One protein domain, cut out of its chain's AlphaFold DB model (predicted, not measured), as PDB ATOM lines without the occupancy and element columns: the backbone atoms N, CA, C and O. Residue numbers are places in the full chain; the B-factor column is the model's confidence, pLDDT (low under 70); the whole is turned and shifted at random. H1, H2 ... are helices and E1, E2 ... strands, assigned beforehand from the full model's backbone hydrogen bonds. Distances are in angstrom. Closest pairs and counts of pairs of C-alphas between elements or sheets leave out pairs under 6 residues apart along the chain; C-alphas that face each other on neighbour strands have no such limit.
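This is residues 46 to 175 of the 176 residues of the protein "Membrane-associated protein, putative" of Bodo saltans (UniProt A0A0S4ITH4). A curled sheet of four strands has H1 and H2 side by side over one face, H4 packed at the beginnings of both, and a long link to H5; residues 159 to 172 stick out. The 130 printed residues include, in order, H1 E1 E2 E3 H2 H3 E4 H4 H5. The sheet, E1 E2 E4 E3, and the class are mixed; the whole is compact, radius of gyration of the C-alphas 15.0 A, spanning 41 by 35 by 23 A.

H1, residues 50 to 63, touches H2, residues 105 to 120, the same way at a shallow tilt of 21 degrees; the closest C-alphas, of Phe 57 and Thr 116, are 4.9 A apart. They make two layers, helices on one face of the sheet. E1, residues 67 to 76, and E2, residues 79 to 88, form an antiparallel hairpin, N 69 and O 85 at 2.9 A. E4, residues 131 to 136, is antiparallel to E2, N 86 and O 134 at 2.9 A, and parallel to E3, residues 96 to 100, N 99 and O 133 at 2.8 A. With H2 and H3, residues 124 to 128, between them, E3 and E4 form a strand-helix-strand unit, parallel neighbours with a right-handed crossover. H4, residues 140 to 144, touches H2 at its residues 105 to 109 alone, C-alphas of Gly 105 and Met 143 closest at 3.7 A. H5, residues 162 to 174, is apart from H4. In H1 and H4 every O i to N i+4 pair is within hydrogen-bond range; H2 has 10 of 12, H5 8 of 9, H3 0 of 1 but 1 of 2 O i to N i+3.

H1 begins at C-alpha 50 (16.898, 28.933, 49.074) and is 19.9 A long; E1 is 26.7 A, E2 27.7 A, H2 22.7 A. H5, 18.8 A, ends at C-alpha 174 (7.931, 61.638, 51.942).

The farthest C-alphas, of Asp 77 and Asp 128, are 43.7 A apart. The printed part has no cut; the link H4 to H5 is long. Residues 124 to 127 and 162 to 175 have pLDDT under 70.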
ATOM      1  N   PHE A  46      17.619  28.991  37.762       91.94
ATOM      2  CA  PHE A  46      16.850  28.148  38.676       91.94
ATOM      3  C   PHE A  46      17.729  27.562  39.777       91.94
ATOM      4  O   PHE A  46      18.916  27.321  39.584       91.94
ATOM      5  N   SER A  47      17.140  27.308  40.943       92.50
ATOM      6  CA  SER A  47      17.844  26.765  42.103       92.50
ATOM      7  C   SER A  47      16.979  25.749  42.829       92.50
ATOM      8  O   SER A  47      15.761  25.887  42.862       92.50
ATOM      9  N   GLN A  48      17.635  24.768  43.447       90.88
ATOM     10  CA  GLN A  48      16.988  23.748  44.276       90.88
ATOM     11  C   GLN A  48      17.030  24.094  45.766       90.88
ATOM     12  O   GLN A  48      16.363  23.450  46.561       90.88
ATOM     13  N   THR A  49      17.799  25.108  46.171       95.25
ATOM     14  CA  THR A  49      17.856  25.561  47.565       95.25
ATOM     15  C   THR A  49      17.628  27.064  47.658       95.25
ATOM     16  O   THR A  49      17.944  27.822  46.734       95.25
ATOM     17  N   TYR A  50      17.061  27.508  48.783       96.94
ATOM     18  CA  TYR A  50      16.898  28.933  49.074       96.94
ATOM     19  C   TYR A  50      18.243  29.673  49.041       96.94
ATOM     20  O   TYR A  50      18.332  30.765  48.483       96.94
ATOM     21  N   PHE A  51      19.302  29.074  49.596       97.12
ATOM     22  CA  PHE A  51      20.622  29.701  49.642       97.12
ATOM     23  C   PHE A  51      21.217  29.894  48.244       97.12
ATOM     24  O   PHE A  51      21.760  30.965  47.970       97.12
ATOM     25  N   ASP A  52      21.041  28.927  47.340       96.31
ATOM     26  CA  ASP A  52      21.493  29.054  45.952       96.31
ATOM     27  C   ASP A  52      20.669  30.090  45.184       96.31
ATOM     28  O   ASP A  52      21.227  30.924  44.472       96.31
ATOM     29  N   ALA A  53      19.338  30.069  45.334       97.50
ATOM     30  CA  ALA A  53      18.438  31.070  44.751       97.50
ATOM     31  C   ALA A  53      18.848  32.489  45.173       97.50
ATOM     32  O   ALA A  53      19.086  33.366  44.340       97.50
ATOM     33  N   ARG A  54      19.054  32.672  46.479       98.12
ATOM     34  CA  ARG A  54      19.532  33.918  47.066       98.12
ATOM     35  C   ARG A  54      20.895  34.333  46.522       98.12
ATOM     36  O   ARG A  54      21.080  35.501  46.183       98.12
ATOM     37  N   ALA A  55      21.858  33.417  46.459       97.88
ATOM     38  CA  ALA A  55      23.192  33.722  45.961       97.88
ATOM     39  C   ALA A  55      23.145  34.220  44.507       97.88
ATOM     40  O   ALA A  55      23.751  35.251  44.200       97.88
ATOM     41  N   LYS A  56      22.365  33.551  43.646       97.50
ATOM     42  CA  LYS A  56      22.170  33.944  42.242       97.50
ATOM     43  C   LYS A  56      21.496  35.308  42.113       97.50
ATOM     44  O   LYS A  56      22.034  36.171  41.421       97.50
ATOM     45  N   PHE A  57      20.410  35.552  42.850       98.38
ATOM     46  CA  PHE A  57      19.740  36.856  42.870       98.38
ATOM     47  C   PHE A  57      20.700  37.986  43.271       98.38
ATOM     48  O   PHE A  57      20.791  39.006  42.589       98.38
ATOM     49  N   ARG A  58      21.463  37.806  44.359       98.44
ATOM     50  CA  ARG A  58      22.405  38.825  44.852       98.44
ATOM     51  C   ARG A  58      23.549  39.074  43.868       98.44
ATOM     52  O   ARG A  58      23.962  40.223  43.701       98.44
ATOM     53  N   ALA A  59      24.056  38.021  43.225       97.69
ATOM     54  CA  ALA A  59      25.082  38.137  42.196       97.69
ATOM     55  C   ALA A  59      24.565  38.927  40.982       97.69
ATOM     56  O   ALA A  59      25.213  39.893  40.573       97.69
ATOM     57  N   ALA A  60      23.374  38.586  40.482       96.56
ATOM     58  CA  ALA A  60      22.725  39.281  39.373       96.56
ATOM     59  C   ALA A  60      22.415  40.748  39.717       96.56
ATOM     60  O   ALA A  60      22.723  41.650  38.942       96.56
ATOM     61  N   ALA A  61      21.900  41.017  40.923       97.12
ATOM     62  CA  ALA A  61      21.628  42.371  41.405       97.12
ATOM     63  C   ALA A  61      22.895  43.236  41.435       97.12
ATOM     64  O   ALA A  61      22.890  44.379  40.974       97.12
ATOM     65  N   LYS A  62      24.003  42.680  41.940       96.75
ATOM     66  CA  LYS A  62      25.298  43.368  41.957       96.75
ATOM     67  C   LYS A  62      25.816  43.627  40.542       96.75
ATOM     68  O   LYS A  62      26.296  44.728  40.277       96.75
ATOM     69  N   ALA A  63      25.712  42.648  39.642       94.81
ATOM     70  CA  ALA A  63      26.128  42.788  38.245       94.81
ATOM     71  C   ALA A  63      25.312  43.862  37.502       94.81
ATOM     72  O   ALA A  63      25.876  44.634  36.730       94.81
ATOM     73  N   ALA A  64      24.018  43.977  37.809       94.00
ATOM     74  CA  ALA A  64      23.135  45.016  37.283       94.00
ATOM     75  C   ALA A  64      23.396  46.420  37.872       94.00
ATOM     76  O   ALA A  64      22.793  47.394  37.423       94.00
ATOM     77  N   GLY A  65      24.270  46.545  38.880       94.25
ATOM     78  CA  GLY A  65      24.536  47.810  39.571       94.25
ATOM     79  C   GLY A  65      23.414  48.246  40.518       94.25
ATOM     80  O   GLY A  65      23.279  49.438  40.798       94.25
ATOM     81  N   ALA A  66      22.596  47.307  41.000       95.38
ATOM     82  CA  ALA A  66      21.518  47.603  41.933       95.38
ATOM     83  C   ALA A  66      22.049  47.939  43.337       95.38
ATOM     84  O   ALA A  66      23.035  47.366  43.811       95.38
ATOM     85  N   GLN A  67      21.342  48.820  44.043       96.31
ATOM     86  CA  GLN A  67      21.542  49.025  45.476       96.31
ATOM     87  C   GLN A  67      20.903  47.850  46.218       96.31
ATOM     88  O   GLN A  67      19.683  47.690  46.194       96.31
ATOM     89  N   LEU A  68      21.730  47.008  46.831       97.50
ATOM     90  CA  LEU A  68      21.292  45.788  47.497       97.50
ATOM     91  C   LEU A  68      21.240  45.989  49.016       97.50
ATOM     92  O   LEU A  68      22.227  46.396  49.625       97.50
ATOM     93  N   SER A  69      20.109  45.642  49.624       97.00
ATOM     94  CA  SER A  69      19.908  45.585  51.077       97.00
ATOM     95  C   SER A  69      19.355  44.217  51.474       97.00
ATOM     96  O   SER A  69      18.708  43.557  50.664       97.00
ATOM     97  N   SER A  70      19.633  43.766  52.696       96.75
ATOM     98  CA  SER A  70      19.217  42.450  53.197       96.75
ATOM     99  C   SER A  70      18.614  42.601  54.588       96.75
ATOM    100  O   SER A  70      19.232  43.216  55.455       96.75
ATOM    101  N   TYR A  71      17.445  42.006  54.805       96.12
ATOM    102  CA  TYR A  71      16.707  42.064  56.064       96.12
ATOM    103  C   TYR A  71      16.521  40.651  56.602       96.12
ATOM    104  O   TYR A  71      15.914  39.814  55.936       96.12
ATOM    105  N   THR A  72      17.060  40.369  57.787       96.88
ATOM    106  CA  THR A  72      16.868  39.075  58.454       96.88
ATOM    107  C   THR A  72      15.427  38.948  58.926       96.88
ATOM    108  O   THR A  72      14.951  39.797  59.673       96.88
ATOM    109  N   ILE A  73      14.750  37.892  58.475       95.62
ATOM    110  CA  ILE A  73      13.378  37.559  58.873       95.62
ATOM    111  C   ILE A  73      13.404  36.508  59.980       95.62
ATOM    112  O   ILE A  73      12.753  36.676  61.004       95.62
ATOM    113  N   VAL A  74      14.196  35.449  59.788       96.12
ATOM    114  CA  VAL A  74      14.367  34.359  60.757       96.12
ATOM    115  C   VAL A  74      15.846  33.997  60.854       96.12
ATOM    116  O   VAL A  74      16.555  33.969  59.846       96.12
ATOM    117  N   GLU A  75      16.291  33.693  62.067       96.31
ATOM    118  CA  GLU A  75      17.573  33.056  62.353       96.31
ATOM    119  C   GLU A  75      17.296  31.728  63.070       96.31
ATOM    120  O   GLU A  75      16.641  31.713  64.112       96.31
ATOM    121  N   GLU A  76      17.747  30.614  62.495       93.44
ATOM    122  CA  GLU A  76      17.546  29.260  63.036       93.44
ATOM    123  C   GLU A  76      18.759  28.396  62.682       93.44
ATOM    124  O   GLU A  76      19.249  28.458  61.558       93.44
ATOM    125  N   ASP A  77      19.270  27.609  63.632       90.50
ATOM    126  CA  ASP A  77      20.406  26.694  63.432       90.50
ATOM    127  C   ASP A  77      21.658  27.337  62.791       90.50
ATOM    128  O   ASP A  77      22.391  26.703  62.032       90.50
ATOM    129  N   ASN A  78      21.936  28.603  63.127       91.31
ATOM    130  CA  ASN A  78      22.993  29.448  62.540       91.31
ATOM    131  C   ASN A  78      22.794  29.802  61.054       91.31
ATOM    132  O   ASN A  78      23.711  30.316  60.405       91.31
ATOM    133  N   PHE A  79      21.605  29.565  60.509       92.31
ATOM    134  CA  PHE A  79      21.211  30.014  59.185       92.31
ATOM    135  C   PHE A  79      20.376  31.290  59.269       92.31
ATOM    136  O   PHE A  79      19.439  31.403  60.055       92.31
ATOM    137  N   LEU A  80      20.711  32.248  58.404       95.94
ATOM    138  CA  LEU A  80      19.974  33.498  58.256       95.94
ATOM    139  C   LEU A  80      19.057  33.416  57.037       95.94
ATOM    140  O   LEU A  80      19.528  33.354  55.895       95.94
ATOM    141  N   TYR A  81      17.753  33.480  57.285       97.56
ATOM    142  CA  TYR A  81      16.727  33.597  56.260       97.56
ATOM    143  C   TYR A  81      16.384  35.070  56.089       97.56
ATOM    144  O   TYR A  81      15.766  35.697  56.952       97.56
ATOM    145  N   THR A  82      16.815  35.640  54.971       97.94
ATOM    146  CA  THR A  82      16.688  37.066  54.689       97.94
ATOM    147  C   THR A  82      15.787  37.347  53.496       97.94
ATOM    148  O   THR A  82      15.806  36.622  52.498       97.94
ATOM    149  N   THR A  83      15.088  38.472  53.556       98.31
ATOM    150  CA  THR A  83      14.545  39.139  52.374       98.31
ATOM    151  C   THR A  83      15.589  40.126  51.862       98.31
ATOM    152  O   THR A  83      15.984  41.056  52.562       98.31
ATOM    153  N   ASP A  84      16.063  39.918  50.643       98.25
ATOM    154  CA  ASP A  84      16.982  40.796  49.934       98.25
ATOM    155  C   ASP A  84      16.206  41.720  48.985       98.25
ATOM    156  O   ASP A  84      15.314  41.292  48.250       98.25
ATOM    157  N   VAL A  85      16.550  43.004  48.997       98.50
ATOM    158  CA  VAL A  85      15.922  44.040  48.176       98.50
ATOM    159  C   VAL A  85      16.974  44.672  47.278       98.50
ATOM    160  O   VAL A  85      17.950  45.238  47.773       98.50
ATOM    161  N   ALA A  86      16.769  44.585  45.964       97.69
ATOM    162  CA  ALA A  86      17.630  45.187  44.952       97.69
ATOM    163  C   ALA A  86      16.909  46.355  44.271       97.69
ATOM    164  O   ALA A  86      15.849  46.170  43.670       97.69
ATOM    165  N   VAL A  87      17.488  47.554  44.355       95.88
ATOM    166  CA  VAL A  87      16.914  48.782  43.791       95.88
ATOM    167  C   VAL A  87      17.738  49.261  42.602       95.88
ATOM    168  O   VAL A  87      18.920  49.583  42.734       95.88
ATOM    169  N   LEU A  88      17.093  49.354  41.444       93.25
ATOM    170  CA  LEU A  88      17.625  49.955  40.227       93.25
ATOM    171  C   LEU A  88      16.946  51.309  40.024       93.25
ATOM    172  O   LEU A  88      15.763  51.381  39.693       93.25
ATOM    173  N   VAL A  89      17.691  52.385  40.266       90.69
ATOM    174  CA  VAL A  89      17.163  53.753  40.198       90.69
ATOM    175  C   VAL A  89      16.942  54.154  38.742       90.69
ATOM    176  O   VAL A  89      17.874  54.147  37.936       90.69
ATOM    177  N   GLY A  90      15.702  54.517  38.420       89.44
ATOM    178  CA  GLY A  90      15.327  55.061  37.120       89.44
ATOM    179  C   GLY A  90      15.378  56.588  37.107       89.44
ATOM    180  O   GLY A  90      15.381  57.242  38.150       89.44
ATOM    181  N   LYS A  91      15.394  57.187  35.914       88.75
ATOM    182  CA  LYS A  91      15.390  58.648  35.732       88.75
ATOM    183  C   LYS A  91      13.979  59.241  35.674       88.75
ATOM    184  O   LYS A  91      13.827  60.456  35.838       88.75
ATOM    185  N   LYS A  92      12.937  58.428  35.458       87.75
ATOM    186  CA  LYS A  92      11.544  58.896  35.435       87.75
ATOM    187  C   LYS A  92      11.039  59.139  36.861       87.75
ATOM    188  O   LYS A  92      10.629  58.213  37.557       87.75
ATOM    189  N   LYS A  93      11.033  60.410  37.271       86.31
ATOM    190  CA  LYS A  93      10.528  60.845  38.582       86.31
ATOM    191  C   LYS A  93       9.084  60.389  38.821       86.31
ATOM    192  O   LYS A  93       8.263  60.420  37.906       86.31
ATOM    193  N   GLY A  94       8.789  59.987  40.058       86.94
ATOM    194  CA  GLY A  94       7.448  59.575  40.489       86.94
ATOM    195  C   GLY A  94       6.964  58.235  39.922       86.94
ATOM    196  O   GLY A  94       5.780  57.934  40.020       86.94
ATOM    197  N   SER A  95       7.843  57.435  39.308       89.38
ATOM    198  CA  SER A  95       7.489  56.132  38.742       89.38
ATOM    199  C   SER A  95       8.266  55.026  39.451       89.38
ATOM    200  O   SER A  95       9.493  54.982  39.374       89.38
ATOM    201  N   LEU A  96       7.538  54.117  40.099       91.12
ATOM    202  CA  LEU A  96       8.082  52.987  40.847       91.12
ATOM    203  C   LEU A  96       7.408  51.691  40.394       91.12
ATOM    204  O   LEU A  96       6.183  51.631  40.299       91.12
ATOM    205  N   VAL A  97       8.203  50.655  40.142       93.00
ATOM    206  CA  VAL A  97       7.724  49.286  39.929       93.00
ATOM    207  C   VAL A  97       8.327  48.405  41.009       93.00
ATOM    208  O   VAL A  97       9.546  48.348  41.151       93.00
ATOM    209  N   VAL A  98       7.480  47.699  41.754       95.19
ATOM    210  CA  VAL A  98       7.921  46.721  42.751       95.19
ATOM    211  C   VAL A  98       7.620  45.324  42.224       95.19
ATOM    212  O   VAL A  98       6.469  45.000  41.940       95.19
ATOM    213  N   HIS A  99       8.657  44.504  42.084       95.88
ATOM    214  CA  HIS A  99       8.554  43.113  41.669       95.88
ATOM    215  C   HIS A  99       8.923  42.201  42.836       95.88
ATOM    216  O   HIS A  99      10.082  42.113  43.243       95.88
ATOM    217  N   ILE A 100       7.935  41.477  43.343       96.25
ATOM    218  CA  ILE A 100       8.040  40.673  44.561       96.25
ATOM    219  C   ILE A 100       8.032  39.187  44.198       96.25
ATOM    220  O   ILE A 100       7.321  38.785  43.278       96.25
ATOM    221  N   SER A 101       8.805  38.372  44.914       96.88
ATOM    222  CA  SER A 101       8.772  36.912  44.796       96.88
ATOM    223  C   SER A 101       8.629  36.223  46.153       96.88
ATOM    224  O   SER A 101       8.947  36.780  47.208       96.88
ATOM    225  N   GLY A 102       8.124  34.987  46.111       96.31
ATOM    226  CA  GLY A 102       8.109  34.073  47.250       96.31
ATOM    227  C   GLY A 102       7.259  34.526  48.434       96.31
ATOM    228  O   GLY A 102       7.667  34.325  49.569       96.31
ATOM    229  N   THR A 103       6.086  35.127  48.204       96.06
ATOM    230  CA  THR A 103       5.080  35.311  49.272       96.06
ATOM    231  C   THR A 103       4.605  33.955  49.797       96.06
ATOM    232  O   THR A 103       4.507  33.738  51.003       96.06
ATOM    233  N   HIS A 104       4.369  33.014  48.878       97.06
ATOM    234  CA  HIS A 104       4.351  31.589  49.182       97.06
ATOM    235  C   HIS A 104       5.751  31.043  48.975       97.06
ATOM    236  O   HIS A 104       6.307  31.164  47.886       97.06
ATOM    237  N   GLY A 105       6.327  30.468  50.027       96.50
ATOM    238  CA  GLY A 105       7.746  30.122  50.045       96.50
ATOM    239  C   GLY A 105       8.152  29.184  48.907       96.50
ATOM    240  O   GLY A 105       9.043  29.510  48.129       96.50
ATOM    241  N   VAL A 106       7.442  28.065  48.748       95.69
ATOM    242  CA  VAL A 106       7.702  27.062  47.695       95.69
ATOM    243  C   VAL A 106       7.571  27.614  46.267       95.69
ATOM    244  O   VAL A 106       8.243  27.147  45.355       95.69
ATOM    245  N   GLU A 107       6.759  28.650  46.054       96.44
ATOM    246  CA  GLU A 107       6.603  29.307  44.747       96.44
ATOM    247  C   GLU A 107       7.740  30.317  44.479       96.44
ATOM    248  O   GLU A 107       7.919  30.803  43.358       96.44
ATOM    249  N   GLY A 108       8.547  30.615  45.503       96.62
ATOM    250  CA  GLY A 108       9.670  31.543  45.449       96.62
ATOM    251  C   GLY A 108      10.790  31.118  44.503       96.62
ATOM    252  O   GLY A 108      11.443  31.993  43.947       96.62
ATOM    253  N   PHE A 109      10.984  29.821  44.238       97.00
ATOM    254  CA  PHE A 109      12.050  29.342  43.341       97.00
ATOM    255  C   PHE A 109      11.888  29.844  41.905       97.00
ATOM    256  O   PHE A 109      12.834  30.368  41.318       97.00
ATOM    257  N   ILE A 110      10.674  29.752  41.358       95.50
ATOM    258  CA  ILE A 110      10.381  30.244  40.007       95.50
ATOM    259  C   ILE A 110      10.454  31.774  39.983       95.50
ATOM    260  O   ILE A 110      11.070  32.352  39.090       95.50
ATOM    261  N   GLY A 111       9.883  32.439  40.993       96.69
ATOM    262  CA  GLY A 111       9.957  33.896  41.112       96.69
ATOM    263  C   GLY A 111      11.399  34.413  41.203       96.69
ATOM    264  O   GLY A 111      11.739  35.395  40.550       96.69
ATOM    265  N   SER A 112      12.260  33.717  41.948       97.88
ATOM    266  CA  SER A 112      13.694  33.992  42.047       97.88
ATOM    267  C   SER A 112      14.395  33.863  40.703       97.88
ATOM    268  O   SER A 112      15.200  34.725  40.350       97.88
ATOM    269  N   ALA A 113      14.103  32.800  39.950       96.31
ATOM    270  CA  ALA A 113      14.711  32.574  38.644       96.31
ATOM    271  C   ALA A 113      14.358  33.703  37.666       96.31
ATOM    272  O   ALA A 113      15.248  34.270  37.037       96.31
ATOM    273  N   ILE A 114      13.083  34.106  37.624       96.19
ATOM    274  CA  ILE A 114      12.613  35.234  36.804       96.19
ATOM    275  C   ILE A 114      13.320  36.535  37.201       96.19
ATOM    276  O   ILE A 114      13.824  37.252  36.341       96.19
ATOM    277  N   GLN A 115      13.386  36.853  38.498       97.50
ATOM    278  CA  GLN A 115      14.068  38.067  38.962       97.50
ATOM    279  C   GLN A 115      15.562  38.051  38.619       97.50
ATOM    280  O   GLN A 115      16.106  39.066  38.191       97.50
ATOM    281  N   THR A 116      16.217  36.901  38.780       97.06
ATOM    282  CA  THR A 116      17.635  36.717  38.450       97.06
ATOM    283  C   THR A 116      17.883  36.925  36.957       97.06
ATOM    284  O   THR A 116      18.799  37.657  36.593       97.06
ATOM    285  N   ASP A 117      17.045  36.354  36.090       94.62
ATOM    286  CA  ASP A 117      17.153  36.528  34.637       94.62
ATOM    287  C   ASP A 117      16.933  37.989  34.202       94.62
ATOM    288  O   ASP A 117      17.714  38.550  33.426       94.62
ATOM    289  N   LEU A 118      15.927  38.658  34.773       94.00
ATOM    290  CA  LEU A 118      15.664  40.080  34.521       94.00
ATOM    291  C   LEU A 118      16.838  40.980  34.933       94.00
ATOM    292  O   LEU A 118      17.101  41.985  34.268       94.00
ATOM    293  N   LEU A 119      17.527  40.631  36.021       94.88
ATOM    294  CA  LEU A 119      18.724  41.329  36.487       94.88
ATOM    295  C   LEU A 119      19.944  41.023  35.605       94.88
ATOM    296  O   LEU A 119      20.681  41.941  35.256       94.88
ATOM    297  N   ASN A 120      20.139  39.771  35.186       92.38
ATOM    298  CA  ASN A 120      21.239  39.382  34.296       92.38
ATOM    299  C   ASN A 120      21.131  40.035  32.912       92.38
ATOM    300  O   ASN A 120      22.137  40.412  32.314       92.38
ATOM    301  N   THR A 121      19.908  40.195  32.409       89.38
ATOM    302  CA  THR A 121      19.622  40.854  31.125       89.38
ATOM    303  C   THR A 121      19.399  42.362  31.268       89.38
ATOM    304  O   THR A 121      18.947  43.030  30.328       89.38
ATOM    305  N   TRP A 122      19.699  42.928  32.443       89.75
ATOM    306  CA  TRP A 122      19.531  44.350  32.694       89.75
ATOM    307  C   TRP A 122      20.478  45.174  31.822       89.75
ATOM    308  O   TRP A 122      21.694  44.998  31.844       89.75
ATOM    309  N   ASN A 123      19.919  46.120  31.066       79.06
ATOM    310  CA  ASN A 123      20.692  47.066  30.274       79.06
ATOM    311  C   ASN A 123      20.542  48.486  30.833       79.06
ATOM    312  O   ASN A 123      19.505  48.876  31.370       79.06
ATOM    313  N   SER A 124      21.590  49.291  30.696       67.06
ATOM    314  CA  SER A 124      21.609  50.663  31.212       67.06
ATOM    315  C   SER A 124      20.655  51.608  30.471       67.06
ATOM    316  O   SER A 124      20.297  52.646  31.019       67.06
ATOM    317  N   SER A 125      20.177  51.257  29.271       61.28
ATOM    318  CA  SER A 125      19.161  52.041  28.553       61.28
ATOM    319  C   SER A 125      17.772  51.963  29.198       61.28
ATOM    320  O   SER A 125      16.989  52.901  29.062       61.28
ATOM    321  N   ARG A 126      17.471  50.917  29.986       66.81
ATOM    322  CA  ARG A 126      16.259  50.857  30.831       66.81
ATOM    323  C   ARG A 126      16.279  51.862  31.988       66.81
ATOM    324  O   ARG A 126      15.222  52.132  32.556       66.81
ATOM    325  N   ALA A 127      17.430  52.468  32.301       65.25
ATOM    326  CA  ALA A 127      17.545  53.472  33.361       65.25
ATOM    327  C   ALA A 127      16.771  54.768  33.062       65.25
ATOM    328  O   ALA A 127      16.518  55.541  33.978       65.25
ATOM    329  N   ASP A 128      16.349  55.017  31.818       77.44
ATOM    330  CA  ASP A 128      15.484  56.163  31.499       77.44
ATOM    331  C   ASP A 128      14.024  55.957  31.973       77.44
ATOM    332  O   ASP A 128      13.220  56.891  31.964       77.44
ATOM    333  N   GLY A 129      13.683  54.740  32.415       86.25
ATOM    334  CA  GLY A 129      12.368  54.354  32.918       86.25
ATOM    335  C   GLY A 129      12.137  54.620  34.412       86.25
ATOM    336  O   GLY A 129      12.749  55.494  35.027       86.25
ATOM    337  N   ALA A 130      11.186  53.871  34.975       91.06
ATOM    338  CA  ALA A 130      10.840  53.883  36.395       91.06
ATOM    339  C   ALA A 130      11.976  53.331  37.269       91.06
ATOM    340  O   ALA A 130      12.768  52.512  36.805       91.06
ATOM    341  N   THR A 131      12.001  53.709  38.548       92.12
ATOM    342  CA  THR A 131      12.770  52.957  39.547       92.12
ATOM    343  C   THR A 131      12.158  51.570  39.694       92.12
ATOM    344  O   THR A 131      10.937  51.441  39.816       92.12
ATOM    345  N   ILE A 132      12.994  50.534  39.673       93.88
ATOM    346  CA  ILE A 132      12.561  49.147  39.842       93.88
ATOM    347  C   ILE A 132      13.126  48.605  41.148       93.88
ATOM    348  O   ILE A 132      14.325  48.697  41.404       93.88
ATOM    349  N   VAL A 133      12.250  48.034  41.965       96.19
ATOM    350  CA  VAL A 133      12.586  47.398  43.238       96.19
ATOM    351  C   VAL A 133      12.247  45.923  43.136       96.19
ATOM    352  O   VAL A 133      11.080  45.557  43.005       96.19
ATOM    353  N   PHE A 134      13.260  45.074  43.214       97.94
ATOM    354  CA  PHE A 134      13.087  43.634  43.330       97.94
ATOM    355  C   PHE A 134      13.148  43.224  44.799       97.94
ATOM    356  O   PHE A 134      14.081  43.606  45.498       97.94
ATOM    357  N   VAL A 135      12.180  42.425  45.247       98.25
ATOM    358  CA  VAL A 135      12.136  41.847  46.598       98.25
ATOM    359  C   VAL A 135      12.236  40.327  46.474       98.25
ATOM    360  O   VAL A 135      11.341  39.704  45.895       98.25
ATOM    361  N   HIS A 136      13.323  39.750  46.985       97.88
ATOM    362  CA  HIS A 136      13.666  38.330  46.906       97.88
ATOM    363  C   HIS A 136      14.100  37.795  48.281       97.88
ATOM    364  O   HIS A 136      15.156  38.149  48.784       97.88
ATOM    365  N   ALA A 137      13.399  36.881  48.927       95.25
ATOM    366  CA  ALA A 137      11.999  36.524  48.765       95.25
ATOM    367  C   ALA A 137      11.257  36.967  50.034       95.25
ATOM    368  O   ALA A 137      11.880  37.135  51.085       95.25
ATOM    369  N   VAL A 138       9.943  37.178  49.951       96.88
ATOM    370  CA  VAL A 138       9.140  37.659  51.095       96.88
ATOM    371  C   VAL A 138       9.056  36.629  52.219       96.88
ATOM    372  O   VAL A 138       9.101  36.994  53.388       96.88
ATOM    373  N   ASN A 139       8.964  35.344  51.876       97.56
ATOM    374  CA  ASN A 139       8.940  34.233  52.819       97.56
ATOM    375  C   ASN A 139      10.199  33.360  52.653       97.56
ATOM    376  O   ASN A 139      10.120  32.261  52.087       97.56
ATOM    377  N   PRO A 140      11.376  33.834  53.106       97.69
ATOM    378  CA  PRO A 140      12.624  33.099  52.919       97.69
ATOM    379  C   PRO A 140      12.635  31.778  53.701       97.69
ATOM    380  O   PRO A 140      13.162  30.786  53.202       97.69
ATOM    381  N   TYR A 141      11.980  31.726  54.868       97.50
ATOM    382  CA  TYR A 141      11.811  30.493  55.640       97.50
ATOM    383  C   TYR A 141      10.992  29.456  54.863       97.50
ATOM    384  O   TYR A 141      11.444  28.337  54.628       97.50
ATOM    385  N   GLY A 142       9.793  29.828  54.401       97.62
ATOM    386  CA  GLY A 142       8.938  28.917  53.644       97.62
ATOM    387  C   GLY A 142       9.630  28.407  52.382       97.62
ATOM    388  O   GLY A 142       9.481  27.241  52.032       97.62
ATOM    389  N   MET A 143      10.421  29.254  51.717       97.94
ATOM    390  CA  MET A 143      11.203  28.850  50.551       97.94
ATOM    391  C   MET A 143      12.271  27.817  50.914       97.94
ATOM    392  O   MET A 143      12.357  26.784  50.256       97.94
ATOM    393  N   ALA A 144      13.038  28.050  51.982       97.19
ATOM    394  CA  ALA A 144      14.072  27.123  52.439       97.19
ATOM    395  C   ALA A 144      13.522  25.754  52.866       97.19
ATOM    396  O   ALA A 144      14.188  24.739  52.678       97.19
ATOM    397  N   HIS A 145      12.298  25.728  53.391       96.38
ATOM    398  CA  HIS A 145      11.643  24.514  53.878       96.38
ATOM    399  C   HIS A 145      10.651  23.893  52.875       96.38
ATOM    400  O   HIS A 145       9.963  22.936  53.221       96.38
ATOM    401  N   PHE A 146      10.559  24.407  51.639       96.50
ATOM    402  CA  PHE A 146       9.608  23.967  50.596       96.50
ATOM    403  C   PHE A 146       8.130  24.029  51.017       96.50
ATOM    404  O   PHE A 146       7.322  23.145  50.719       96.50
ATOM    405  N   ARG A 147       7.743  25.097  51.716       95.94
ATOM    406  CA  ARG A 147       6.390  25.290  52.250       95.94
ATOM    407  C   ARG A 147       5.763  26.571  51.729       95.94
ATOM    408  O   ARG A 147       6.424  27.554  51.410       95.94
ATOM    409  N   ARG A 148       4.433  26.573  51.684       96.69
ATOM    410  CA  ARG A 148       3.635  27.762  51.360       96.69
ATOM    411  C   ARG A 148       3.744  28.843  52.444       96.69
ATOM    412  O   ARG A 148       3.822  30.023  52.126       96.69
ATOM    413  N   PHE A 149       3.727  28.426  53.705       96.88
ATOM    414  CA  PHE A 149       3.593  29.284  54.884       96.88
ATOM    415  C   PHE A 149       4.950  29.676  55.480       96.88
ATOM    416  O   PHE A 149       5.972  29.098  55.107       96.88
ATOM    417  N   ASN A 150       4.969  30.669  56.368       96.00
ATOM    418  CA  ASN A 150       6.169  31.030  57.133       96.00
ATOM    419  C   ASN A 150       6.404  30.065  58.321       96.00
ATOM    420  O   ASN A 150       5.663  29.093  58.504       96.00
ATOM    421  N   GLU A 151       7.412  30.349  59.146       95.69
ATOM    422  CA  GLU A 151       7.801  29.607  60.359       95.69
ATOM    423  C   GLU A 151       6.667  29.427  61.375       95.69
ATOM    424  O   GLU A 151       6.625  28.446  62.118       95.69
ATOM    425  N   HIS A 152       5.683  30.324  61.351       95.94
ATOM    426  CA  HIS A 152       4.513  30.289  62.222       95.94
ATOM    427  C   HIS A 152       3.261  29.703  61.550       95.94
ATOM    428  O   HIS A 152       2.161  29.812  62.090       95.94
ATOM    429  N   ASN A 153       3.407  29.053  60.390       96.19
ATOM    430  CA  ASN A 153       2.305  28.514  59.581       96.19
ATOM    431  C   ASN A 153       1.293  29.577  59.106       96.19
ATOM    432  O   ASN A 153       0.133  29.263  58.837       96.19
ATOM    433  N   VAL A 154       1.725  30.831  58.963       95.12
ATOM    434  CA  VAL A 154       0.898  31.930  58.456       95.12
ATOM    435  C   VAL A 154       1.004  32.016  56.930       95.12
ATOM    436  O   VAL A 154       2.095  31.974  56.358       95.12
ATOM    437  N   ASP A 155      -0.141  32.160  56.254       94.25
ATOM    438  CA  ASP A 155      -0.199  32.508  54.828       94.25
ATOM    439  C   ASP A 155      -0.024  34.024  54.664       94.25
ATOM    440  O   ASP A 155      -0.956  34.803  54.886       94.25
ATOM    441  N   LEU A 156       1.175  34.446  54.256       91.38
ATOM    442  CA  LEU A 156       1.497  35.865  54.077       91.38
ATOM    443  C   LEU A 156       0.647  36.536  52.981       91.38
ATOM    444  O   LEU A 156       0.412  37.738  53.040       91.38
ATOM    445  N   ASN A 157       0.102  35.773  52.025       90.38
ATOM    446  CA  ASN A 157      -0.773  36.290  50.965       90.38
ATOM    447  C   ASN A 157      -2.241  36.448  51.418       90.38
ATOM    448  O   ASN A 157      -3.148  36.636  50.599       90.38
ATOM    449  N   ARG A 158      -2.521  36.276  52.713       86.94
ATOM    450  CA  ARG A 158      -3.862  36.422  53.305       86.94
ATOM    451  C   ARG A 158      -3.876  37.264  54.576       86.94
ATOM    452  O   ARG A 158      -4.960  37.587  55.047       86.94
ATOM    453  N   ASN A 159      -2.712  37.629  55.109       83.06
ATOM    454  CA  ASN A 159      -2.588  38.299  56.401       83.06
ATOM    455  C   ASN A 159      -1.925  39.680  56.289       83.06
ATOM    456  O   ASN A 159      -1.067  40.049  57.085       83.06
ATOM    457  N   VAL A 160      -2.297  40.430  55.251       76.62
ATOM    458  CA  VAL A 160      -1.825  41.801  55.050       76.62
ATOM    459  C   VAL A 160      -2.679  42.746  55.892       76.62
ATOM    460  O   VAL A 160      -3.881  42.881  55.658       76.62
ATOM    461  N   MET A 161      -2.054  43.420  56.857       73.31
ATOM    462  CA  MET A 161      -2.707  44.452  57.661       73.31
ATOM    463  C   MET A 161      -2.650  45.796  56.930       73.31
ATOM    464  O   MET A 161      -1.592  46.393  56.738       73.31
ATOM    465  N   TRP A 162      -3.813  46.287  56.506       67.31
ATOM    466  CA  TRP A 162      -3.933  47.532  55.740       67.31
ATOM    467  C   TRP A 162      -3.517  48.786  56.524       67.31
ATOM    468  O   TRP A 162      -3.055  49.749  55.918       67.31
ATOM    469  N   SER A 163      -3.645  48.778  57.855       67.56
ATOM    470  CA  SER A 163      -3.201  49.879  58.725       67.56
ATOM    471  C   SER A 163      -1.698  50.145  58.615       67.56
ATOM    472  O   SER A 163      -1.260  51.297  58.631       67.56
ATOM    473  N   ASP A 164      -0.915  49.087  58.436       61.19
ATOM    474  CA  ASP A 164       0.547  49.159  58.431       61.19
ATOM    475  C   ASP A 164       1.054  49.615  57.050       61.19
ATOM    476  O   ASP A 164       2.037  50.347  56.938       61.19
ATOM    477  N   LEU A 165       0.307  49.282  55.991       54.94
ATOM    478  CA  LEU A 165       0.544  49.731  54.614       54.94
ATOM    479  C   LEU A 165       0.371  51.240  54.429       54.94
ATOM    480  O   LEU A 165       1.162  51.857  53.720       54.94
ATOM    481  N   VAL A 166      -0.647  51.843  55.048       55.34
ATOM    482  CA  VAL A 166      -0.885  53.295  54.946       55.34
ATOM    483  C   VAL A 166       0.262  54.078  55.585       55.34
ATOM    484  O   VAL A 166       0.703  55.082  55.031       55.34
ATOM    485  N   THR A 167       0.785  53.576  56.703       52.28
ATOM    486  CA  THR A 167       1.929  54.170  57.403       52.28
ATOM    487  C   THR A 167       3.199  54.072  56.551       52.28
ATOM    488  O   THR A 167       3.863  55.077  56.314       52.28
ATOM    489  N   LEU A 168       3.475  52.897  55.972       50.56
ATOM    490  CA  LEU A 168       4.642  52.689  55.107       50.56
ATOM    491  C   LEU A 168       4.590  53.533  53.819       50.56
ATOM    492  O   LEU A 168       5.601  54.090  53.396       50.56
ATOM    493  N   LEU A 169       3.419  53.645  53.183       52.59
ATOM    494  CA  LEU A 169       3.250  54.448  51.966       52.59
ATOM    495  C   LEU A 169       3.405  55.946  52.235       52.59
ATOM    496  O   LEU A 169       3.944  56.656  51.388       52.59
ATOM    497  N   HIS A 170       2.966  56.419  53.401       51.88
ATOM    498  CA  HIS A 170       3.187  57.796  53.826       51.88
ATOM    499  C   HIS A 170       4.686  58.093  53.996       51.88
ATOM    500  O   HIS A 170       5.179  59.085  53.462       51.88
ATOM    501  N   ASP A 171       5.429  57.194  54.640       49.44
ATOM    502  CA  ASP A 171       6.859  57.391  54.903       49.44
ATOM    503  C   ASP A 171       7.720  57.278  53.632       49.44
ATOM    504  O   ASP A 171       8.656  58.056  53.439       49.44
ATOM    505  N   VAL A 172       7.375  56.369  52.711       52.88
ATOM    506  CA  VAL A 172       8.065  56.232  51.413       52.88
ATOM    507  C   VAL A 172       7.756  57.406  50.477       52.88
ATOM    508  O   VAL A 172       8.649  57.869  49.772       52.88
ATOM    509  N   ALA A 173       6.522  57.925  50.476       45.28
ATOM    510  CA  ALA A 173       6.154  59.084  49.659       45.28
ATOM    511  C   ALA A 173       6.830  60.387  50.118       45.28
ATOM    512  O   ALA A 173       7.016  61.291  49.308       45.28
ATOM    513  N   LEU A 174       7.207  60.487  51.396       46.25
ATOM    514  CA  LEU A 174       7.931  61.638  51.942       46.25
ATOM    515  C   LEU A 174       9.458  61.546  51.758       46.25
ATOM    516  O   LEU A 174      10.148  62.547  51.945       46.25
ATOM    517  N   GLY A 175       9.982  60.368  51.407       48.81
ATOM    518  CA  GLY A 175      11.416  60.111  51.224       48.81
ATOM    519  C   GLY A 175      11.909  60.077  49.770       48.81
ATOM    520  O   GLY A 175      13.107  59.865  49.563       48.81
TER     521      GLY A 175